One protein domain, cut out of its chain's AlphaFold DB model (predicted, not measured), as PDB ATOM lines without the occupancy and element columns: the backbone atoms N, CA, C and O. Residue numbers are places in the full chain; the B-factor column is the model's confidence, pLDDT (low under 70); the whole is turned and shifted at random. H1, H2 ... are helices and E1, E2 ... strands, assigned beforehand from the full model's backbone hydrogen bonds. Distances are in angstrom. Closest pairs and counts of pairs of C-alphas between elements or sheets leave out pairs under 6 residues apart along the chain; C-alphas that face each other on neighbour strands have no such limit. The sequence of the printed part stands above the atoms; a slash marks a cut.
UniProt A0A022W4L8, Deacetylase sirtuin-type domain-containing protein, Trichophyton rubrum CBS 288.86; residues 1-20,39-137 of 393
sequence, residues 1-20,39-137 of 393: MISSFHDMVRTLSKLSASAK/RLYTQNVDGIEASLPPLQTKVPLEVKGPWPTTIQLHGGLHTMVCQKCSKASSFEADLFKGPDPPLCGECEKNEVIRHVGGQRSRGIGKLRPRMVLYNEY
ATOM      1  N   MET A   1      27.974  -1.169 -33.907       62.81
ATOM      2  CA  MET A   1      26.660  -1.794 -33.637       62.81
ATOM      3  C   MET A   1      26.697  -3.314 -33.810       62.81
ATOM      4  O   MET A   1      26.527  -3.986 -32.803       62.81
ATOM      5  N   ILE A   2      26.978  -3.878 -34.998       69.25
ATOM      6  CA  ILE A   2      27.023  -5.354 -35.147       69.25
ATOM      7  C   ILE A   2      28.275  -5.980 -34.497       69.25
ATOM      8  O   ILE A   2      28.118  -6.911 -33.718       69.25
ATOM      9  N   SER A   3      29.489  -5.430 -34.682       74.62
ATOM     10  CA  SER A   3      30.689  -5.960 -33.985       74.62
ATOM     11  C   SER A   3      30.505  -5.977 -32.466       74.62
ATOM     12  O   SER A   3      30.666  -7.007 -31.832       74.62
ATOM     13  N   SER A   4      30.015  -4.874 -31.892       83.19
ATOM     14  CA  SER A   4      29.679  -4.772 -30.467       83.19
ATOM     15  C   SER A   4      28.620  -5.784 -29.994       83.19
ATOM     16  O   SER A   4      28.620  -6.144 -28.821       83.19
ATOM     17  N   PHE A   5      27.739  -6.271 -30.878       88.06
ATOM     18  CA  PHE A   5      26.860  -7.403 -30.572       88.06
ATOM     19  C   PHE A   5      27.648  -8.719 -30.576       88.06
ATOM     20  O   PHE A   5      27.587  -9.452 -29.596       88.06
ATOM     21  N   HIS A   6      28.442  -9.001 -31.612       91.62
ATOM     22  CA  HIS A   6      29.273 -10.209 -31.667       91.62
ATOM     23  C   HIS A   6      30.254 -10.324 -30.488       91.62
ATOM     24  O   HIS A   6      30.368 -11.390 -29.886       91.62
ATOM     25  N   ASP A   7      30.904  -9.227 -30.103       90.88
ATOM     26  CA  ASP A   7      31.822  -9.173 -28.965       90.88
ATOM     27  C   ASP A   7      31.094  -9.370 -27.623       90.88
ATOM     28  O   ASP A   7      31.597 -10.081 -26.749       90.88
ATOM     29  N   MET A   8      29.867  -8.849 -27.482       91.44
ATOM     30  CA  MET A   8      28.989  -9.142 -26.342       91.44
ATOM     31  C   MET A   8      28.619 -10.630 -26.288       91.44
ATOM     32  O   MET A   8      28.805 -11.254 -25.246       91.44
ATOM     33  N   VAL A   9      28.185 -11.231 -27.401       91.81
ATOM     34  CA  VAL A   9      27.813 -12.658 -27.451       91.81
ATOM     35  C   VAL A   9      29.011 -13.562 -27.152       91.81
ATOM     36  O   VAL A   9      28.882 -14.520 -26.392       91.81
ATOM     37  N   ARG A  10      30.194 -13.244 -27.692       92.75
ATOM     38  CA  ARG A  10      31.451 -13.953 -27.399       92.75
ATOM     39  C   ARG A  10      31.834 -13.871 -25.927       92.75
ATOM     40  O   ARG A  10      32.291 -14.862 -25.362       92.75
ATOM     41  N   THR A  11      31.648 -12.707 -25.312       92.88
ATOM     42  CA  THR A  11      31.923 -12.498 -23.886       92.88
ATOM     43  C   THR A  11      30.926 -13.272 -23.027       92.88
ATOM     44  O   THR A  11      31.339 -14.029 -22.153       92.88
ATOM     45  N   LEU A  12      29.629 -13.163 -23.324       91.94
ATOM     46  CA  LEU A  12      28.571 -13.850 -22.586       91.94
ATOM     47  C   LEU A  12      28.709 -15.373 -22.690       91.94
ATOM     48  O   LEU A  12      28.696 -16.038 -21.667       91.94
ATOM     49  N   SER A  13      28.970 -15.921 -23.883       92.38
ATOM     50  CA  SER A  13      29.218 -17.358 -24.079       92.38
ATOM     51  C   SER A  13      30.389 -17.881 -23.235       92.38
ATOM     52  O   SER A  13      30.268 -18.943 -22.625       92.38
ATOM     53  N   LYS A  14      31.493 -17.125 -23.133       92.12
ATOM     54  CA  LYS A  14      32.627 -17.480 -22.263       92.12
ATOM     55  C   LYS A  14      32.257 -17.429 -20.780       92.12
ATOM     56  O   LYS A  14      32.625 -18.337 -20.041       92.12
ATOM     57  N   LEU A  15      31.520 -16.401 -20.357       93.38
ATOM     58  CA  LEU A  15      31.056 -16.271 -18.974       93.38
ATOM     59  C   LEU A  15      30.108 -17.419 -18.603       93.38
ATOM     60  O   LEU A  15      30.360 -18.094 -17.609       93.38
ATOM     61  N   SER A  16      29.102 -17.713 -19.431       92.31
ATOM     62  CA  SER A  16      28.165 -18.830 -19.240       92.31
ATOM     63  C   SER A  16      28.872 -20.185 -19.167       92.31
ATOM     64  O   SER A  16      28.568 -20.971 -18.280       92.31
ATOM     65  N   ALA A  17      29.866 -20.438 -20.027       89.44
ATOM     66  CA  ALA A  17      30.658 -21.673 -19.992       89.44
ATOM     67  C   ALA A  17      31.558 -21.803 -18.743       89.44
ATOM     68  O   ALA A  17      31.982 -22.905 -18.405       89.44
ATOM     69  N   SER A  18      31.860 -20.690 -18.061       91.62
ATOM     70  CA  SER A  18      32.606 -20.667 -16.792       91.62
ATOM     71  C   SER A  18      31.715 -20.612 -15.542       91.62
ATOM     72  O   SER A  18      32.206 -20.801 -14.425       91.62
ATOM     73  N   ALA A  19      30.420 -20.336 -15.713       94.50
ATOM     74  CA  ALA A  19      29.469 -20.205 -14.623       94.50
ATOM     75  C   ALA A  19      29.152 -21.571 -14.000       94.50
ATOM     76  O   ALA A  19      29.139 -22.602 -14.672       94.50
ATOM     77  N   LYS A  20      28.869 -21.573 -12.695       94.81
ATOM     78  CA  LYS A  20      28.424 -22.764 -11.966       94.81
ATOM     79  C   LYS A  20      26.944 -22.620 -11.603       94.81
ATOM     80  O   LYS A  20      26.537 -21.514 -11.243       94.81
ATOM     81  N   ARG A  39       7.577 -28.480 -15.144       98.25
ATOM     82  CA  ARG A  39       8.335 -27.736 -16.160       98.25
ATOM     83  C   ARG A  39       9.155 -26.615 -15.533       98.25
ATOM     84  O   ARG A  39       8.686 -25.950 -14.612       98.25
ATOM     85  N   LEU A  40      10.321 -26.344 -16.108       98.50
ATOM     86  CA  LEU A  40      11.090 -25.123 -15.901       98.50
ATOM     87  C   LEU A  40      10.973 -24.227 -17.142       98.50
ATOM     88  O   LEU A  40      11.433 -24.584 -18.223       98.50
ATOM     89  N   TYR A  41      10.366 -23.052 -16.991       98.44
ATOM     90  CA  TYR A  41      10.310 -22.028 -18.036       98.44
ATOM     91  C   TYR A  41      11.347 -20.946 -17.736       98.44
ATOM     92  O   TYR A  41      11.132 -20.129 -16.841       98.44
ATOM     93  N   THR A  42      12.458 -20.925 -18.475       97.75
ATOM     94  CA  THR A  42      13.515 -19.922 -18.280       97.75
ATOM     95  C   THR A  42      13.474 -18.820 -19.336       97.75
ATOM     96  O   THR A  42      13.143 -19.049 -20.500       97.75
ATOM     97  N   GLN A  43      13.806 -17.602 -18.911       96.81
ATOM     98  CA  GLN A  43      14.045 -16.440 -19.773       96.81
ATOM     99  C   GLN A  43      15.543 -16.224 -20.046       96.81
ATOM    100  O   GLN A  43      15.888 -15.345 -20.839       96.81
ATOM    101  N   ASN A  44      16.400 -16.997 -19.379       95.94
ATOM    102  CA  ASN A  44      17.851 -16.905 -19.444       95.94
ATOM    103  C   ASN A  44      18.369 -17.504 -20.758       95.94
ATOM    104  O   ASN A  44      17.773 -18.429 -21.313       95.94
ATOM    105  N   VAL A  45      19.492 -16.974 -21.247       94.88
ATOM    106  CA  VAL A  45      20.131 -17.413 -22.506       94.88
ATOM    107  C   VAL A  45      21.509 -18.041 -22.293       94.88
ATOM    108  O   VAL A  45      22.029 -18.680 -23.208       94.88
ATOM    109  N   ASP A  46      22.083 -17.897 -21.095       93.81
ATOM    110  CA  ASP A  46      23.292 -18.597 -20.653       93.81
ATOM    111  C   ASP A  46      23.109 -20.124 -20.680       93.81
ATOM    112  O   ASP A  46      23.983 -20.830 -21.179       93.81
ATOM    113  N   GLY A  47      21.949 -20.624 -20.241       92.12
ATOM    114  CA  GLY A  47      21.627 -22.047 -20.206       92.12
ATOM    115  C   GLY A  47      22.291 -22.796 -19.052       92.12
ATOM    116  O   GLY A  47      22.543 -23.993 -19.190       92.12
ATOM    117  N   ILE A  48      22.576 -22.124 -17.929       95.19
ATOM    118  CA  ILE A  48      23.135 -22.765 -16.726       95.19
ATOM    119  C   ILE A  48      22.213 -23.896 -16.240       95.19
ATOM    120  O   ILE A  48      22.700 -24.932 -15.785       95.19
ATOM    121  N   GLU A  49      20.895 -23.763 -16.410       95.06
ATOM    122  CA  GLU A  49      19.919 -24.808 -16.085       95.06
ATOM    123  C   GLU A  49      20.169 -26.079 -16.907       95.06
ATOM    124  O   GLU A  49      20.218 -27.176 -16.358       95.06
ATOM    125  N   ALA A  50      20.411 -25.931 -18.214       92.19
ATOM    126  CA  ALA A  50      20.618 -27.043 -19.141       92.19
ATOM    127  C   ALA A  50      21.921 -27.829 -18.899       92.19
ATOM    128  O   ALA A  50      22.058 -28.940 -19.414       92.19
ATOM    129  N   SER A  51      22.857 -27.284 -18.112       92.88
ATOM    130  CA  SER A  51      24.070 -27.996 -17.686       92.88
ATOM    131  C   SER A  51      23.792 -29.108 -16.663       92.88
ATOM    132  O   SER A  51      24.599 -30.028 -16.525       92.88
ATOM    133  N   LEU A  52      22.650 -29.059 -15.963       95.88
ATOM    134  CA  LEU A  52      22.260 -30.065 -14.977       95.88
ATOM    135  C   LEU A  52      21.408 -31.170 -15.632       95.88
ATOM    136  O   LEU A  52      20.353 -30.861 -16.186       95.88
ATOM    137  N   PRO A  53      21.787 -32.464 -15.538       95.75
ATOM    138  CA  PRO A  53      21.060 -33.567 -16.171       95.75
ATOM    139  C   PRO A  53      19.536 -33.617 -15.922       95.75
ATOM    140  O   PRO A  53      18.812 -33.845 -16.890       95.75
ATOM    141  N   PRO A  54      18.999 -33.338 -14.712       96.94
ATOM    142  CA  PRO A  54      17.545 -33.308 -14.496       96.94
ATOM    143  C   PRO A  54      16.817 -32.152 -15.213       96.94
ATOM    144  O   PRO A  54      15.605 -32.212 -15.430       96.94
ATOM    145  N   LEU A  55      17.547 -31.093 -15.582       97.44
ATOM    146  CA  LEU A  55      17.048 -29.849 -16.176       97.44
ATOM    147  C   LEU A  55      17.461 -29.684 -17.649       97.44
ATOM    148  O   LEU A  55      17.470 -28.567 -18.170       97.44
ATOM    149  N   GLN A  56      17.789 -30.775 -18.346       95.31
ATOM    150  CA  GLN A  56      18.153 -30.717 -19.763       95.31
ATOM    151  C   GLN A  56      17.061 -30.069 -20.635       95.31
ATOM    152  O   GLN A  56      15.858 -30.152 -20.364       95.31
ATOM    153  N   THR A  57      17.517 -29.433 -21.716       95.38
ATOM    154  CA  THR A  57      16.704 -28.847 -22.793       95.38
ATOM    155  C   THR A  57      16.917 -29.619 -24.100       95.38
ATOM    156  O   THR A  57      17.897 -30.348 -24.252       95.38
ATOM    157  N   LYS A  58      16.021 -29.434 -25.072       93.88
ATOM    158  CA  LYS A  58      16.147 -29.936 -26.446       93.88
ATOM    159  C   LYS A  58      15.884 -28.778 -27.406       93.88
ATOM    160  O   LYS A  58      14.833 -28.147 -27.330       93.88
ATOM    161  N   VAL A  59      16.850 -28.501 -28.282       90.81
ATOM    162  CA  VAL A  59      16.838 -27.357 -29.205       90.81
ATOM    163  C   VAL A  59      17.228 -27.837 -30.614       90.81
ATOM    164  O   VAL A  59      18.288 -28.450 -30.748       90.81
ATOM    165  N   PRO A  60      16.443 -27.552 -31.675       92.31
ATOM    166  CA  PRO A  60      15.117 -26.916 -31.668       92.31
ATOM    167  C   PRO A  60      14.069 -27.676 -30.843       92.31
ATOM    168  O   PRO A  60      14.196 -28.882 -30.626       92.31
ATOM    169  N   LEU A  61      13.036 -26.964 -30.394       94.56
ATOM    170  CA  LEU A  61      11.935 -27.538 -29.628       94.56
ATOM    171  C   LEU A  61      10.875 -28.108 -30.582       94.56
ATOM    172  O   LEU A  61      10.450 -27.459 -31.535       94.56
ATOM    173  N   GLU A  62      10.426 -29.335 -30.331       94.31
ATOM    174  CA  GLU A  62       9.441 -30.005 -31.186       94.31
ATOM    175  C   GLU A  62       8.003 -29.612 -30.815       94.31
ATOM    176  O   GLU A  62       7.634 -29.552 -29.645       94.31
ATOM    177  N   VAL A  63       7.146 -29.400 -31.820       95.69
ATOM    178  CA  VAL A  63       5.723 -29.045 -31.625       95.69
ATOM    179  C   VAL A  63       4.921 -30.179 -30.959       95.69
ATOM    180  O   VAL A  63       3.877 -29.946 -30.353       95.69
ATOM    181  N   LYS A  64       5.422 -31.419 -31.015       95.56
ATOM    182  CA  LYS A  64       4.842 -32.599 -30.359       95.56
ATOM    183  C   LYS A  64       5.777 -33.086 -29.254       95.56
ATOM    184  O   LYS A  64       6.984 -33.128 -29.460       95.56
ATOM    185  N   GLY A  65       5.206 -33.471 -28.114       92.06
ATOM    186  CA  GLY A  65       5.958 -34.048 -26.999       92.06
ATOM    187  C   GLY A  65       6.363 -35.517 -27.223       92.06
ATOM    188  O   GLY A  65       5.930 -36.127 -28.205       92.06
ATOM    189  N   PRO A  66       7.132 -36.116 -26.290       94.38
ATOM    190  CA  PRO A  66       7.500 -35.570 -24.980       94.38
ATOM    191  C   PRO A  66       8.474 -34.388 -25.065       94.38
ATOM    192  O   PRO A  66       9.400 -34.381 -25.870       94.38
ATOM    193  N   TRP A  67       8.248 -33.383 -24.219       96.81
ATOM    194  CA  TRP A  67       9.055 -32.161 -24.158       96.81
ATOM    195  C   TRP A  67      10.041 -32.199 -22.983       96.81
ATOM    196  O   TRP A  67       9.684 -32.754 -21.938       96.81
ATOM    197  N   PRO A  68      11.233 -31.584 -23.117       97.06
ATOM    198  CA  PRO A  68      12.247 -31.520 -22.061       97.06
ATOM    199  C   PRO A  68      11.754 -30.799 -20.796       97.06
ATOM    200  O   PRO A  68      10.794 -30.020 -20.842       97.06
ATOM    201  N   THR A  69      12.431 -31.027 -19.665       97.56
ATOM    202  CA  THR A  69      12.137 -30.353 -18.388       97.56
ATOM    203  C   THR A  69      12.245 -28.835 -18.528       97.56
ATOM    204  O   THR A  69      11.364 -28.114 -18.060       97.56
ATOM    205  N   THR A  70      13.292 -28.358 -19.208       98.12
ATOM    206  CA  THR A  70      13.583 -26.928 -19.373       98.12
ATOM    207  C   THR A  70      13.165 -26.416 -20.747       98.12
ATOM    208  O   THR A  70      13.535 -26.982 -21.775       98.12
ATOM    209  N   ILE A  71      12.433 -25.301 -20.757       97.94
ATOM    210  CA  ILE A  71      11.980 -24.571 -21.944       97.94
ATOM    211  C   ILE A  71      12.609 -23.179 -21.927       97.94
ATOM    212  O   ILE A  71      12.324 -22.367 -21.045       97.94
ATOM    213  N   GLN A  72      13.449 -22.893 -22.921       96.75
ATOM    214  CA  GLN A  72      14.110 -21.598 -23.080       96.75
ATOM    215  C   GLN A  72      13.221 -20.637 -23.881       96.75
ATOM    216  O   GLN A  72      13.175 -20.682 -25.110       96.75
ATOM    217  N   LEU A  73      12.513 -19.742 -23.185       96.56
ATOM    218  CA  LEU A  73      11.544 -18.810 -23.780       96.56
ATOM    219  C   LEU A  73      12.174 -17.771 -24.722       96.56
ATOM    220  O   LEU A  73      11.464 -17.182 -25.537       96.56
ATOM    221  N   HIS A  74      13.489 -17.561 -24.630       95.12
ATOM    222  CA  HIS A  74      14.263 -16.654 -25.484       95.12
ATOM    223  C   HIS A  74      15.401 -17.373 -26.237       95.12
ATOM    224  O   HIS A  74      16.347 -16.727 -26.690       95.12
ATOM    225  N   GLY A  75      15.331 -18.703 -26.382       93.38
ATOM    226  CA  GLY A  75      16.431 -19.505 -26.926       93.38
ATOM    227  C   GLY A  75      17.675 -19.481 -26.027       93.38
ATOM    228  O   GLY A  75      17.571 -19.247 -24.826       93.38
ATOM    229  N   GLY A  76      18.863 -19.713 -26.587       91.88
ATOM    230  CA  GLY A  76      20.092 -19.755 -25.792       91.88
ATOM    231  C   GLY A  76      21.386 -19.823 -26.602       91.88
ATOM    232  O   GLY A  76      21.387 -20.066 -27.809       91.88
ATOM    233  N   LEU A  77      22.509 -19.622 -25.912       89.38
ATOM    234  CA  LEU A  77      23.851 -19.521 -26.503       89.38
ATOM    235  C   LEU A  77      24.494 -20.852 -26.907       89.38
ATOM    236  O   LEU A  77      25.599 -20.853 -27.432       89.38
ATOM    237  N   HIS A  78      23.822 -21.980 -26.690       90.69
ATOM    238  CA  HIS A  78      24.371 -23.307 -26.980       90.69
ATOM    239  C   HIS A  78      24.364 -23.664 -28.480       90.69
ATOM    240  O   HIS A  78      25.108 -24.547 -28.907       90.69
ATOM    241  N   THR A  79      23.551 -22.983 -29.298       92.94
ATOM    242  CA  THR A  79      23.441 -23.255 -30.742       92.94
ATOM    243  C   THR A  79      23.484 -21.985 -31.591       92.94
ATOM    244  O   THR A  79      23.088 -20.900 -31.161       92.94
ATOM    245  N   MET A  80      23.942 -22.132 -32.834       94.50
ATOM    246  CA  MET A  80      23.768 -21.153 -33.908       94.50
ATOM    247  C   MET A  80      22.856 -21.711 -35.003       94.50
ATOM    248  O   MET A  80      22.685 -22.922 -35.136       94.50
ATOM    249  N   VAL A  81      22.242 -20.821 -35.780       94.75
ATOM    250  CA  VAL A  81      21.302 -21.153 -36.853       94.75
ATOM    251  C   VAL A  81      21.574 -20.303 -38.094       94.75
ATOM    252  O   VAL A  81      21.878 -19.113 -37.998       94.75
ATOM    253  N   CYS A  82      21.469 -20.908 -39.278       95.31
ATOM    254  CA  CYS A  82      21.554 -20.179 -40.540       95.31
ATOM    255  C   CYS A  82      20.234 -19.477 -40.877       95.31
ATOM    256  O   CYS A  82      19.196 -20.125 -40.991       95.31
ATOM    257  N   GLN A  83      20.292 -18.175 -41.162       93.12
ATOM    258  CA  GLN A  83      19.122 -17.364 -41.529       93.12
ATOM    259  C   GLN A  83      18.544 -17.682 -42.925       93.12
ATOM    260  O   GLN A  83      17.494 -17.156 -43.279       93.12
ATOM    261  N   LYS A  84      19.218 -18.521 -43.730       94.12
ATOM    262  CA  LYS A  84      18.781 -18.909 -45.086       94.12
ATOM    263  C   LYS A  84      18.234 -20.337 -45.172       94.12
ATOM    264  O   LYS A  84      17.242 -20.555 -45.860       94.12
ATOM    265  N   CYS A  85      18.909 -21.313 -44.562       93.62
ATOM    266  CA  CYS A  85      18.536 -22.733 -44.658       93.62
ATOM    267  C   CYS A  85      17.993 -23.322 -43.348       93.62
ATOM    268  O   CYS A  85      17.733 -24.520 -43.292       93.62
ATOM    269  N   SER A  86      17.864 -22.513 -42.290       92.31
ATOM    270  CA  SER A  86      17.375 -22.905 -40.955       92.31
ATOM    271  C   SER A  86      18.144 -24.043 -40.267       92.31
ATOM    272  O   SER A  86      17.755 -24.484 -39.186       92.31
ATOM    273  N   LYS A  87      19.264 -24.504 -40.843       92.62
ATOM    274  CA  LYS A  87      20.150 -25.498 -40.235       92.62
ATOM    275  C   LYS A  87      20.727 -24.938 -38.936       92.62
ATOM    276  O   LYS A  87      21.334 -23.865 -38.946       92.62
ATOM    277  N   ALA A  88      20.540 -25.682 -37.851       92.88
ATOM    278  CA  ALA A  88      21.178 -25.436 -36.565       92.88
ATOM    279  C   ALA A  88      22.463 -26.271 -36.406       92.88
ATOM    280  O   ALA A  88      22.586 -27.357 -36.985       92.88
ATOM    281  N   SER A  89      23.391 -25.755 -35.603       93.69
ATOM    282  CA  SER A  89      24.634 -26.399 -35.158       93.69
ATOM    283  C   SER A  89      25.015 -25.887 -33.763       93.69
ATOM    284  O   SER A  89      24.426 -24.916 -33.281       93.69
ATOM    285  N   SER A  90      26.007 -26.502 -33.115       94.50
ATOM    286  CA  SER A  90      26.626 -25.965 -31.892       94.50
ATOM    287  C   SER A  90      27.115 -24.527 -32.105       94.50
ATOM    288  O   SER A  90      27.494 -24.168 -33.219       94.50
ATOM    289  N   PHE A  91      27.090 -23.692 -31.065       94.00
ATOM    290  CA  PHE A  91      27.581 -22.316 -31.157       94.00
ATOM    291  C   PHE A  91      29.115 -22.252 -31.128       94.00
ATOM    292  O   PHE A  91      29.748 -22.727 -30.187       94.00
ATOM    293  N   GLU A  92      29.711 -21.603 -32.130       93.81
ATOM    294  CA  GLU A  92      31.160 -21.427 -32.248       93.81
ATOM    295  C   GLU A  92      31.537 -19.947 -32.085       93.81
ATOM    296  O   GLU A  92      31.530 -19.164 -33.039       93.81
ATOM    297  N   ALA A  93      31.875 -19.550 -30.853       92.31
ATOM    298  CA  ALA A  93      32.173 -18.159 -30.492       92.31
ATOM    299  C   ALA A  93      33.260 -17.512 -31.373       92.31
ATOM    300  O   ALA A  93      33.207 -16.317 -31.665       92.31
ATOM    301  N   ASP A  94      34.246 -18.289 -31.820       92.25
ATOM    302  CA  ASP A  94      35.380 -17.789 -32.594       92.25
ATOM    303  C   ASP A  94      35.078 -17.473 -34.067       92.25
ATOM    304  O   ASP A  94      35.922 -16.852 -34.719       92.25
ATOM    305  N   LEU A  95      33.886 -17.807 -34.574       92.50
ATOM    306  CA  LEU A  95      33.426 -17.393 -35.906       92.50
ATOM    307  C   LEU A  95      32.851 -15.964 -35.919       92.50
ATOM    308  O   LEU A  95      32.867 -15.295 -36.948       92.50
ATOM    309  N   PHE A  96      32.354 -15.471 -34.782       92.38
ATOM    310  CA  PHE A  96      31.678 -14.172 -34.671       92.38
ATOM    311  C   PHE A  96      32.681 -13.030 -34.431       92.38
ATOM    312  O   PHE A  96      32.672 -12.380 -33.389       92.38
ATOM    313  N   LYS A  97      33.597 -12.802 -35.377       89.12
ATOM    314  CA  LYS A  97      34.654 -11.778 -35.269       89.12
ATOM    315  C   LYS A  97      34.363 -10.574 -36.167       89.12
ATOM    316  O   LYS A  97      34.128 -10.726 -37.359       89.12
ATOM    317  N   GLY A  98      34.442  -9.369 -35.602       88.38
ATOM    318  CA  GLY A  98      34.213  -8.127 -36.343       88.38
ATOM    319  C   GLY A  98      32.734  -7.885 -36.693       88.38
ATOM    320  O   GLY A  98      31.842  -8.443 -36.051       88.38
ATOM    321  N   PRO A  99      32.438  -7.016 -37.678       88.44
ATOM    322  CA  PRO A  99      31.075  -6.561 -37.959       88.44
ATOM    323  C   PRO A  99      30.214  -7.558 -38.744       88.44
ATOM    324  O   PRO A  99      28.992  -7.429 -38.715       88.44
ATOM    325  N   ASP A 100      30.811  -8.526 -39.439       90.44
ATOM    326  CA  ASP A 100      30.099  -9.423 -40.350       90.44
ATOM    327  C   ASP A 100      29.728 -10.757 -39.689       90.44
ATOM    328  O   ASP A 100      30.600 -11.423 -39.130       90.44
ATOM    329  N   PRO A 101      28.450 -11.187 -39.740       92.69
ATOM    330  CA  PRO A 101      28.077 -12.508 -39.247       92.69
ATOM    331  C   PRO A 101      28.655 -13.614 -40.152       92.69
ATOM    332  O   PRO A 101      28.598 -13.471 -41.381       92.69
ATOM    333  N   PRO A 102      29.181 -14.712 -39.576       94.75
ATOM    334  CA  PRO A 102      29.897 -15.747 -40.313       94.75
ATOM    335  C   PRO A 102      29.022 -16.463 -41.347       94.75
ATOM    336  O   PRO A 102      27.799 -16.569 -41.210       94.75
ATOM    337  N   LEU A 103      29.663 -16.966 -42.400       95.94
ATOM    338  CA  LEU A 103      28.998 -17.690 -43.478       95.94
ATOM    339  C   LEU A 103      28.620 -19.114 -43.051       95.94
ATOM    340  O   LEU A 103      29.304 -19.766 -42.265       95.94
ATOM    341  N   CYS A 104      27.496 -19.607 -43.562       97.31
ATOM    342  CA  CYS A 104      27.039 -20.965 -43.310       97.31
ATOM    343  C   CYS A 104      27.684 -21.933 -44.305       97.31
ATOM    344  O   CYS A 104      27.231 -22.023 -45.448       97.31
ATOM    345  N   GLY A 105      28.649 -22.728 -43.839       95.44
ATOM    346  CA  GLY A 105      29.326 -23.752 -44.647       95.44
ATOM    347  C   GLY A 105      28.398 -24.775 -45.314       95.44
ATOM    348  O   GLY A 105      28.741 -25.355 -46.340       95.44
ATOM    349  N   GLU A 106      27.179 -24.968 -44.804       95.44
ATOM    350  CA  GLU A 106      26.169 -25.776 -45.494       95.44
ATOM    351  C   GLU A 106      25.579 -25.049 -46.714       95.44
ATOM    352  O   GLU A 106      25.396 -25.652 -47.769       95.44
ATOM    353  N   CYS A 107      25.352 -23.735 -46.629       96.81
ATOM    354  CA  CYS A 107      24.996 -22.936 -47.804       96.81
ATOM    355  C   CYS A 107      26.149 -22.847 -48.814       96.81
ATOM    356  O   CYS A 107      25.871 -22.816 -50.007       96.81
ATOM    357  N   GLU A 108      27.408 -22.831 -48.366       96.38
ATOM    358  CA  GLU A 108      28.588 -22.800 -49.247       96.38
ATOM    359  C   GLU A 108      28.697 -24.074 -50.090       96.38
ATOM    360  O   GLU A 108      28.727 -23.989 -51.316       96.38
ATOM    361  N   LYS A 109      28.636 -25.260 -49.464       95.88
ATOM    362  CA  LYS A 109      28.591 -26.552 -50.180       95.88
ATOM    363  C   LYS A 109      27.459 -26.594 -51.205       95.88
ATOM    364  O   LYS A 109      27.672 -26.975 -52.353       95.88
ATOM    365  N   ASN A 110      26.257 -26.179 -50.798       95.00
ATOM    366  CA  ASN A 110      25.098 -26.149 -51.686       95.00
ATOM    367  C   ASN A 110      25.294 -25.161 -52.849       95.00
ATOM    368  O   ASN A 110      24.885 -25.464 -53.964       95.00
ATOM    369  N   GLU A 111      25.939 -24.014 -52.637       95.12
ATOM    370  CA  GLU A 111      26.224 -23.055 -53.709       95.12
ATOM    371  C   GLU A 111      27.291 -23.579 -54.690       95.12
ATOM    372  O   GLU A 111      27.119 -23.431 -55.899       95.12
ATOM    373  N   VAL A 112      28.325 -24.285 -54.209       95.31
ATOM    374  CA  VAL A 112      29.312 -24.980 -55.065       95.31
ATOM    375  C   VAL A 112      28.636 -26.049 -55.929       95.31
ATOM    376  O   VAL A 112      28.830 -26.062 -57.144       95.31
ATOM    377  N   ILE A 113      27.784 -26.898 -55.341       94.56
ATOM    378  CA  ILE A 113      27.017 -27.921 -56.078       94.56
ATOM    379  C   ILE A 113      26.137 -27.271 -57.158       94.56
ATOM    380  O   ILE A 113      26.065 -27.762 -58.285       94.56
ATOM    381  N   ARG A 114      25.499 -26.136 -56.848       94.25
ATOM    382  CA  ARG A 114      24.690 -25.375 -57.813       94.25
ATOM    383  C   ARG A 114      25.528 -24.809 -58.954       94.25
ATOM    384  O   ARG A 114      25.110 -24.938 -60.100       94.25
ATOM    385  N   HIS A 115      26.685 -24.226 -58.649       94.25
ATOM    386  CA  HIS A 115      27.600 -23.662 -59.640       94.25
ATOM    387  C   HIS A 115      28.120 -24.737 -60.607       94.25
ATOM    388  O   HIS A 115      28.032 -24.566 -61.821       94.25
ATOM    389  N   VAL A 116      28.587 -25.877 -60.082       94.75
ATOM    390  CA  VAL A 116      29.026 -27.030 -60.894       94.75
ATOM    391  C   VAL A 116      27.871 -27.593 -61.732       94.75
ATOM    392  O   VAL A 116      28.063 -27.928 -62.896       94.75
ATOM    393  N   GLY A 117      26.652 -27.627 -61.186       93.81
ATOM    394  CA  GLY A 117      25.438 -28.025 -61.905       93.81
ATOM    395  C   GLY A 117      24.853 -26.970 -62.859       93.81
ATOM    396  O   GLY A 117      23.686 -27.099 -63.232       93.81
ATOM    397  N   GLY A 118      25.586 -25.901 -63.197       94.31
ATOM    398  CA  GLY A 118      25.136 -24.836 -64.108       94.31
ATOM    399  C   GLY A 118      23.929 -24.024 -63.612       94.31
ATOM    400  O   GLY A 118      23.300 -23.294 -64.379       94.31
ATOM    401  N   GLN A 119      23.557 -24.151 -62.336       94.69
ATOM    402  CA  GLN A 119      22.386 -23.491 -61.773       94.69
ATOM    403  C   GLN A 119      22.728 -22.087 -61.274       94.69
ATOM    404  O   GLN A 119      23.742 -21.871 -60.612       94.69
ATOM    405  N   ARG A 120      21.810 -21.136 -61.492       93.69
ATOM    406  CA  ARG A 120      21.935 -19.768 -60.966       93.69
ATOM    407  C   ARG A 120      22.229 -19.758 -59.460       93.69
ATOM    408  O   ARG A 120      21.567 -20.465 -58.688       93.69
ATOM    409  N   SER A 121      23.179 -18.906 -59.076       92.19
ATOM    410  CA  SER A 121      23.519 -18.575 -57.690       92.19
ATOM    411  C   SER A 121      22.269 -18.277 -56.851       92.19
ATOM    412  O   SER A 121      21.289 -17.708 -57.342       92.19
ATOM    413  N   ARG A 122      22.289 -18.677 -55.575       92.44
ATOM    414  CA  ARG A 122      21.305 -18.267 -54.560       92.44
ATOM    415  C   ARG A 122      21.964 -17.565 -53.364       92.44
ATOM    416  O   ARG A 122      21.276 -17.348 -52.363       92.44
ATOM    417  N   GLY A 123      23.259 -17.258 -53.431       93.44
ATOM    418  CA  GLY A 123      24.057 -16.635 -52.374       93.44
ATOM    419  C   GLY A 123      24.332 -17.555 -51.180       93.44
ATOM    420  O   GLY A 123      23.731 -18.620 -51.028       93.44
ATOM    421  N   ILE A 124      25.212 -17.133 -50.278       96.81
ATOM    422  CA  ILE A 124      25.543 -17.888 -49.061       96.81
ATOM    423  C   ILE A 124      24.747 -17.312 -47.883       96.81
ATOM    424  O   ILE A 124      24.614 -16.098 -47.738       96.81
ATOM    425  N   GLY A 125      24.155 -18.179 -47.059       96.25
ATOM    426  CA  GLY A 125      23.416 -17.757 -45.870       96.25
ATOM    427  C   GLY A 125      24.351 -17.384 -44.724       96.25
ATOM    428  O   GLY A 125      25.365 -18.048 -44.533       96.25
ATOM    429  N   LYS A 126      23.989 -16.376 -43.926       96.19
ATOM    430  CA  LYS A 126      24.722 -16.021 -42.701       96.19
ATOM    431  C   LYS A 126      24.221 -16.813 -41.485       96.19
ATOM    432  O   LYS A 126      23.050 -17.207 -41.424       96.19
ATOM    433  N   LEU A 127      25.127 -17.085 -40.551       95.56
ATOM    434  CA  LEU A 127      24.882 -17.720 -39.256       95.56
ATOM    435  C   LEU A 127      24.633 -16.657 -38.180       95.56
ATOM    436  O   LEU A 127      25.218 -15.576 -38.204       95.56
ATOM    437  N   ARG A 128      23.795 -16.995 -37.199       93.56
ATOM    438  CA  ARG A 128      23.551 -16.197 -35.989       93.56
ATOM    439  C   ARG A 128      23.396 -17.094 -34.756       93.56
ATOM    440  O   ARG A 128      23.015 -18.252 -34.922       93.56
ATOM    441  N   PRO A 129      23.595 -16.592 -33.527       93.50
ATOM    442  CA  PRO A 129      23.215 -17.320 -32.315       93.50
ATOM    443  C   PRO A 129      21.703 -17.608 -32.293       93.50
ATOM    444  O   PRO A 129      20.908 -16.771 -32.738       93.50
ATOM    445  N   ARG A 130      21.279 -18.749 -31.733       93.00
ATOM    446  CA  ARG A 130      19.855 -19.089 -31.534       93.00
ATOM    447  C   ARG A 130      19.312 -18.548 -30.200       93.00
ATOM    448  O   ARG A 130      18.623 -19.249 -29.464       93.00
ATOM    449  N   MET A 131      19.606 -17.282 -29.910       92.06
ATOM    450  CA  MET A 131      18.834 -16.479 -28.954       92.06
ATOM    451  C   MET A 131      17.751 -15.687 -29.702       92.06
ATOM    452  O   MET A 131      17.865 -15.494 -30.915       92.06
ATOM    453  N   VAL A 132      16.752 -15.179 -28.986       92.31
ATOM    454  CA  VAL A 132      15.717 -14.268 -29.498       92.31
ATOM    455  C   VAL A 132      16.060 -12.838 -29.084       92.31
ATOM    456  O   VAL A 132      16.344 -12.583 -27.914       92.31
ATOM    457  N   LEU A 133      16.044 -11.902 -30.035       90.31
ATOM    458  CA  LEU A 133      16.281 -10.479 -29.777       90.31
ATOM    459  C   LEU A 133      14.960  -9.698 -29.680       90.31
ATOM    460  O   LEU A 133      13.890 -10.189 -30.043       90.31
ATOM    461  N   TYR A 134      15.018  -8.455 -29.196       87.25
ATOM    462  CA  TYR A 134      13.841  -7.583 -29.173       87.25
ATOM    463  C   TYR A 134      13.279  -7.370 -30.585       87.25
ATOM    464  O   TYR A 134      14.023  -7.085 -31.522       87.25
ATOM    465  N   ASN A 135      11.952  -7.468 -30.703       85.06
ATOM    466  CA  ASN A 135      11.195  -7.400 -31.959       85.06
ATOM    467  C   ASN A 135      11.517  -8.524 -32.969       85.06
ATOM    468  O   ASN A 135      11.168  -8.403 -34.142       85.06
ATOM    469  N   GLU A 136      12.146  -9.619 -32.531       88.56
ATOM    470  CA  GLU A 136      12.388 -10.804 -33.354       88.56
ATOM    471  C   GLU A 136      11.374 -11.928 -33.069       88.56
ATOM    472  O   GLU A 136      10.906 -12.108 -31.945       88.56
ATOM    473  N   TYR A 137      11.052 -12.698 -34.109       88.25
ATOM    474  CA  TYR A 137      10.248 -13.916 -34.031       88.25
ATOM    475  C   TYR A 137      10.999 -15.021 -33.272       88.25
ATOM    476  O   TYR A 137      12.154 -15.304 -33.592       88.25
TER     477      TYR A 137
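What this domain is: This is residues 1 to 20 and 39 to 137 of the 393 residues of the protein "Deacetylase sirtuin-type domain-containing protein" of Trichophyton rubrum CBS 288.86 (UniProt A0A022W4L8). What is the main picture? A small sheet of three strands, E4, E3 and E5, has the long helix H1 slantwise over one face, with the short strand pair E1 and E2 at one end of the long axis and helix H2 reaching out at the other. What is it made of? The printed part has 119 residues, of which 51 are in named elements, under half, in the order H1 E1 E2 E3 E4 H2 E5; the class is mixed, helices and strands. The larger sheet has the order E4, E3, E5 and is antiparallel, and E1 and E2 are parallel. How compact is it? It is only just loose, close to compact, with a radius of gyration of the C-alphas of 16.3 A and spans of 51 by 36 by 27 A.

Where its parts are: Where is the larger sheet? E3 is residues 75 to 82, 14.6 A long; E4 is residues 88 to 90, and E5 is residues 127 to 131, 12.0 A long, ending at C-alpha 131 (18.834, -16.479, -28.954). Where are the helices? H1, residues 2 to 18, is 24.5 A long and begins at C-alpha 2 (27.023, -5.354, -35.147). H2, residues 105 to 116, is 16.6 A long and ends at C-alpha 116 (29.026, -27.030, -60.894). And the short strands? E1 is residues 40 to 42 and E2 residues 70 to 72.

How they stand to each other: How is the sheet paired? E3 and E5 are antiparallel at 152 degrees, with N 81 and O 128 2.8 A apart, within hydrogen-bond range. E3 and E4 form a hairpin, antiparallel at 126 degrees, with N 80 and O 89 2.9 A apart, also within range. How does E2 meet the sheet? E2 runs on into E3 across a break of 2 residues at 56 degrees, and E3 bends by 106 degrees at residue 78. E1 and E2 are parallel at 21 degrees, with N 71 and O 40 within hydrogen-bond range at 2.8 A. Where are the helices? H1 is on the sheet E4 E3 E5, two layers, a helix on one face of a sheet, at a height over the sheet of 10.1 A, with the C-alphas of Ser 13 and Leu 77, the closest of H1 and E3, 6.3 A apart. H2 is only just not on that sheet, with 4 pairs of C-alphas within 10 A; E4, H2 and E5 form a split strand-helix-strand unit, with E3 between the two strands and a right-handed crossover. In H1 and H2, every O i to N i+4 pair is within hydrogen-bond range.

The domain as a whole: How large is it? The two C-alphas farthest apart, of Lys 20 and Gly 118, are 52.3 A apart. Where is it cut, and which links are long? Residues 21 to 38 are not printed, and C-alphas 20 and 39 are 21.1 A apart across the cut; the links E1 to E2 and E4 to H2 are long. Where is confidence low? The mean pLDDT of the printed part is 93.0, and residues 1 to 2 are under 70.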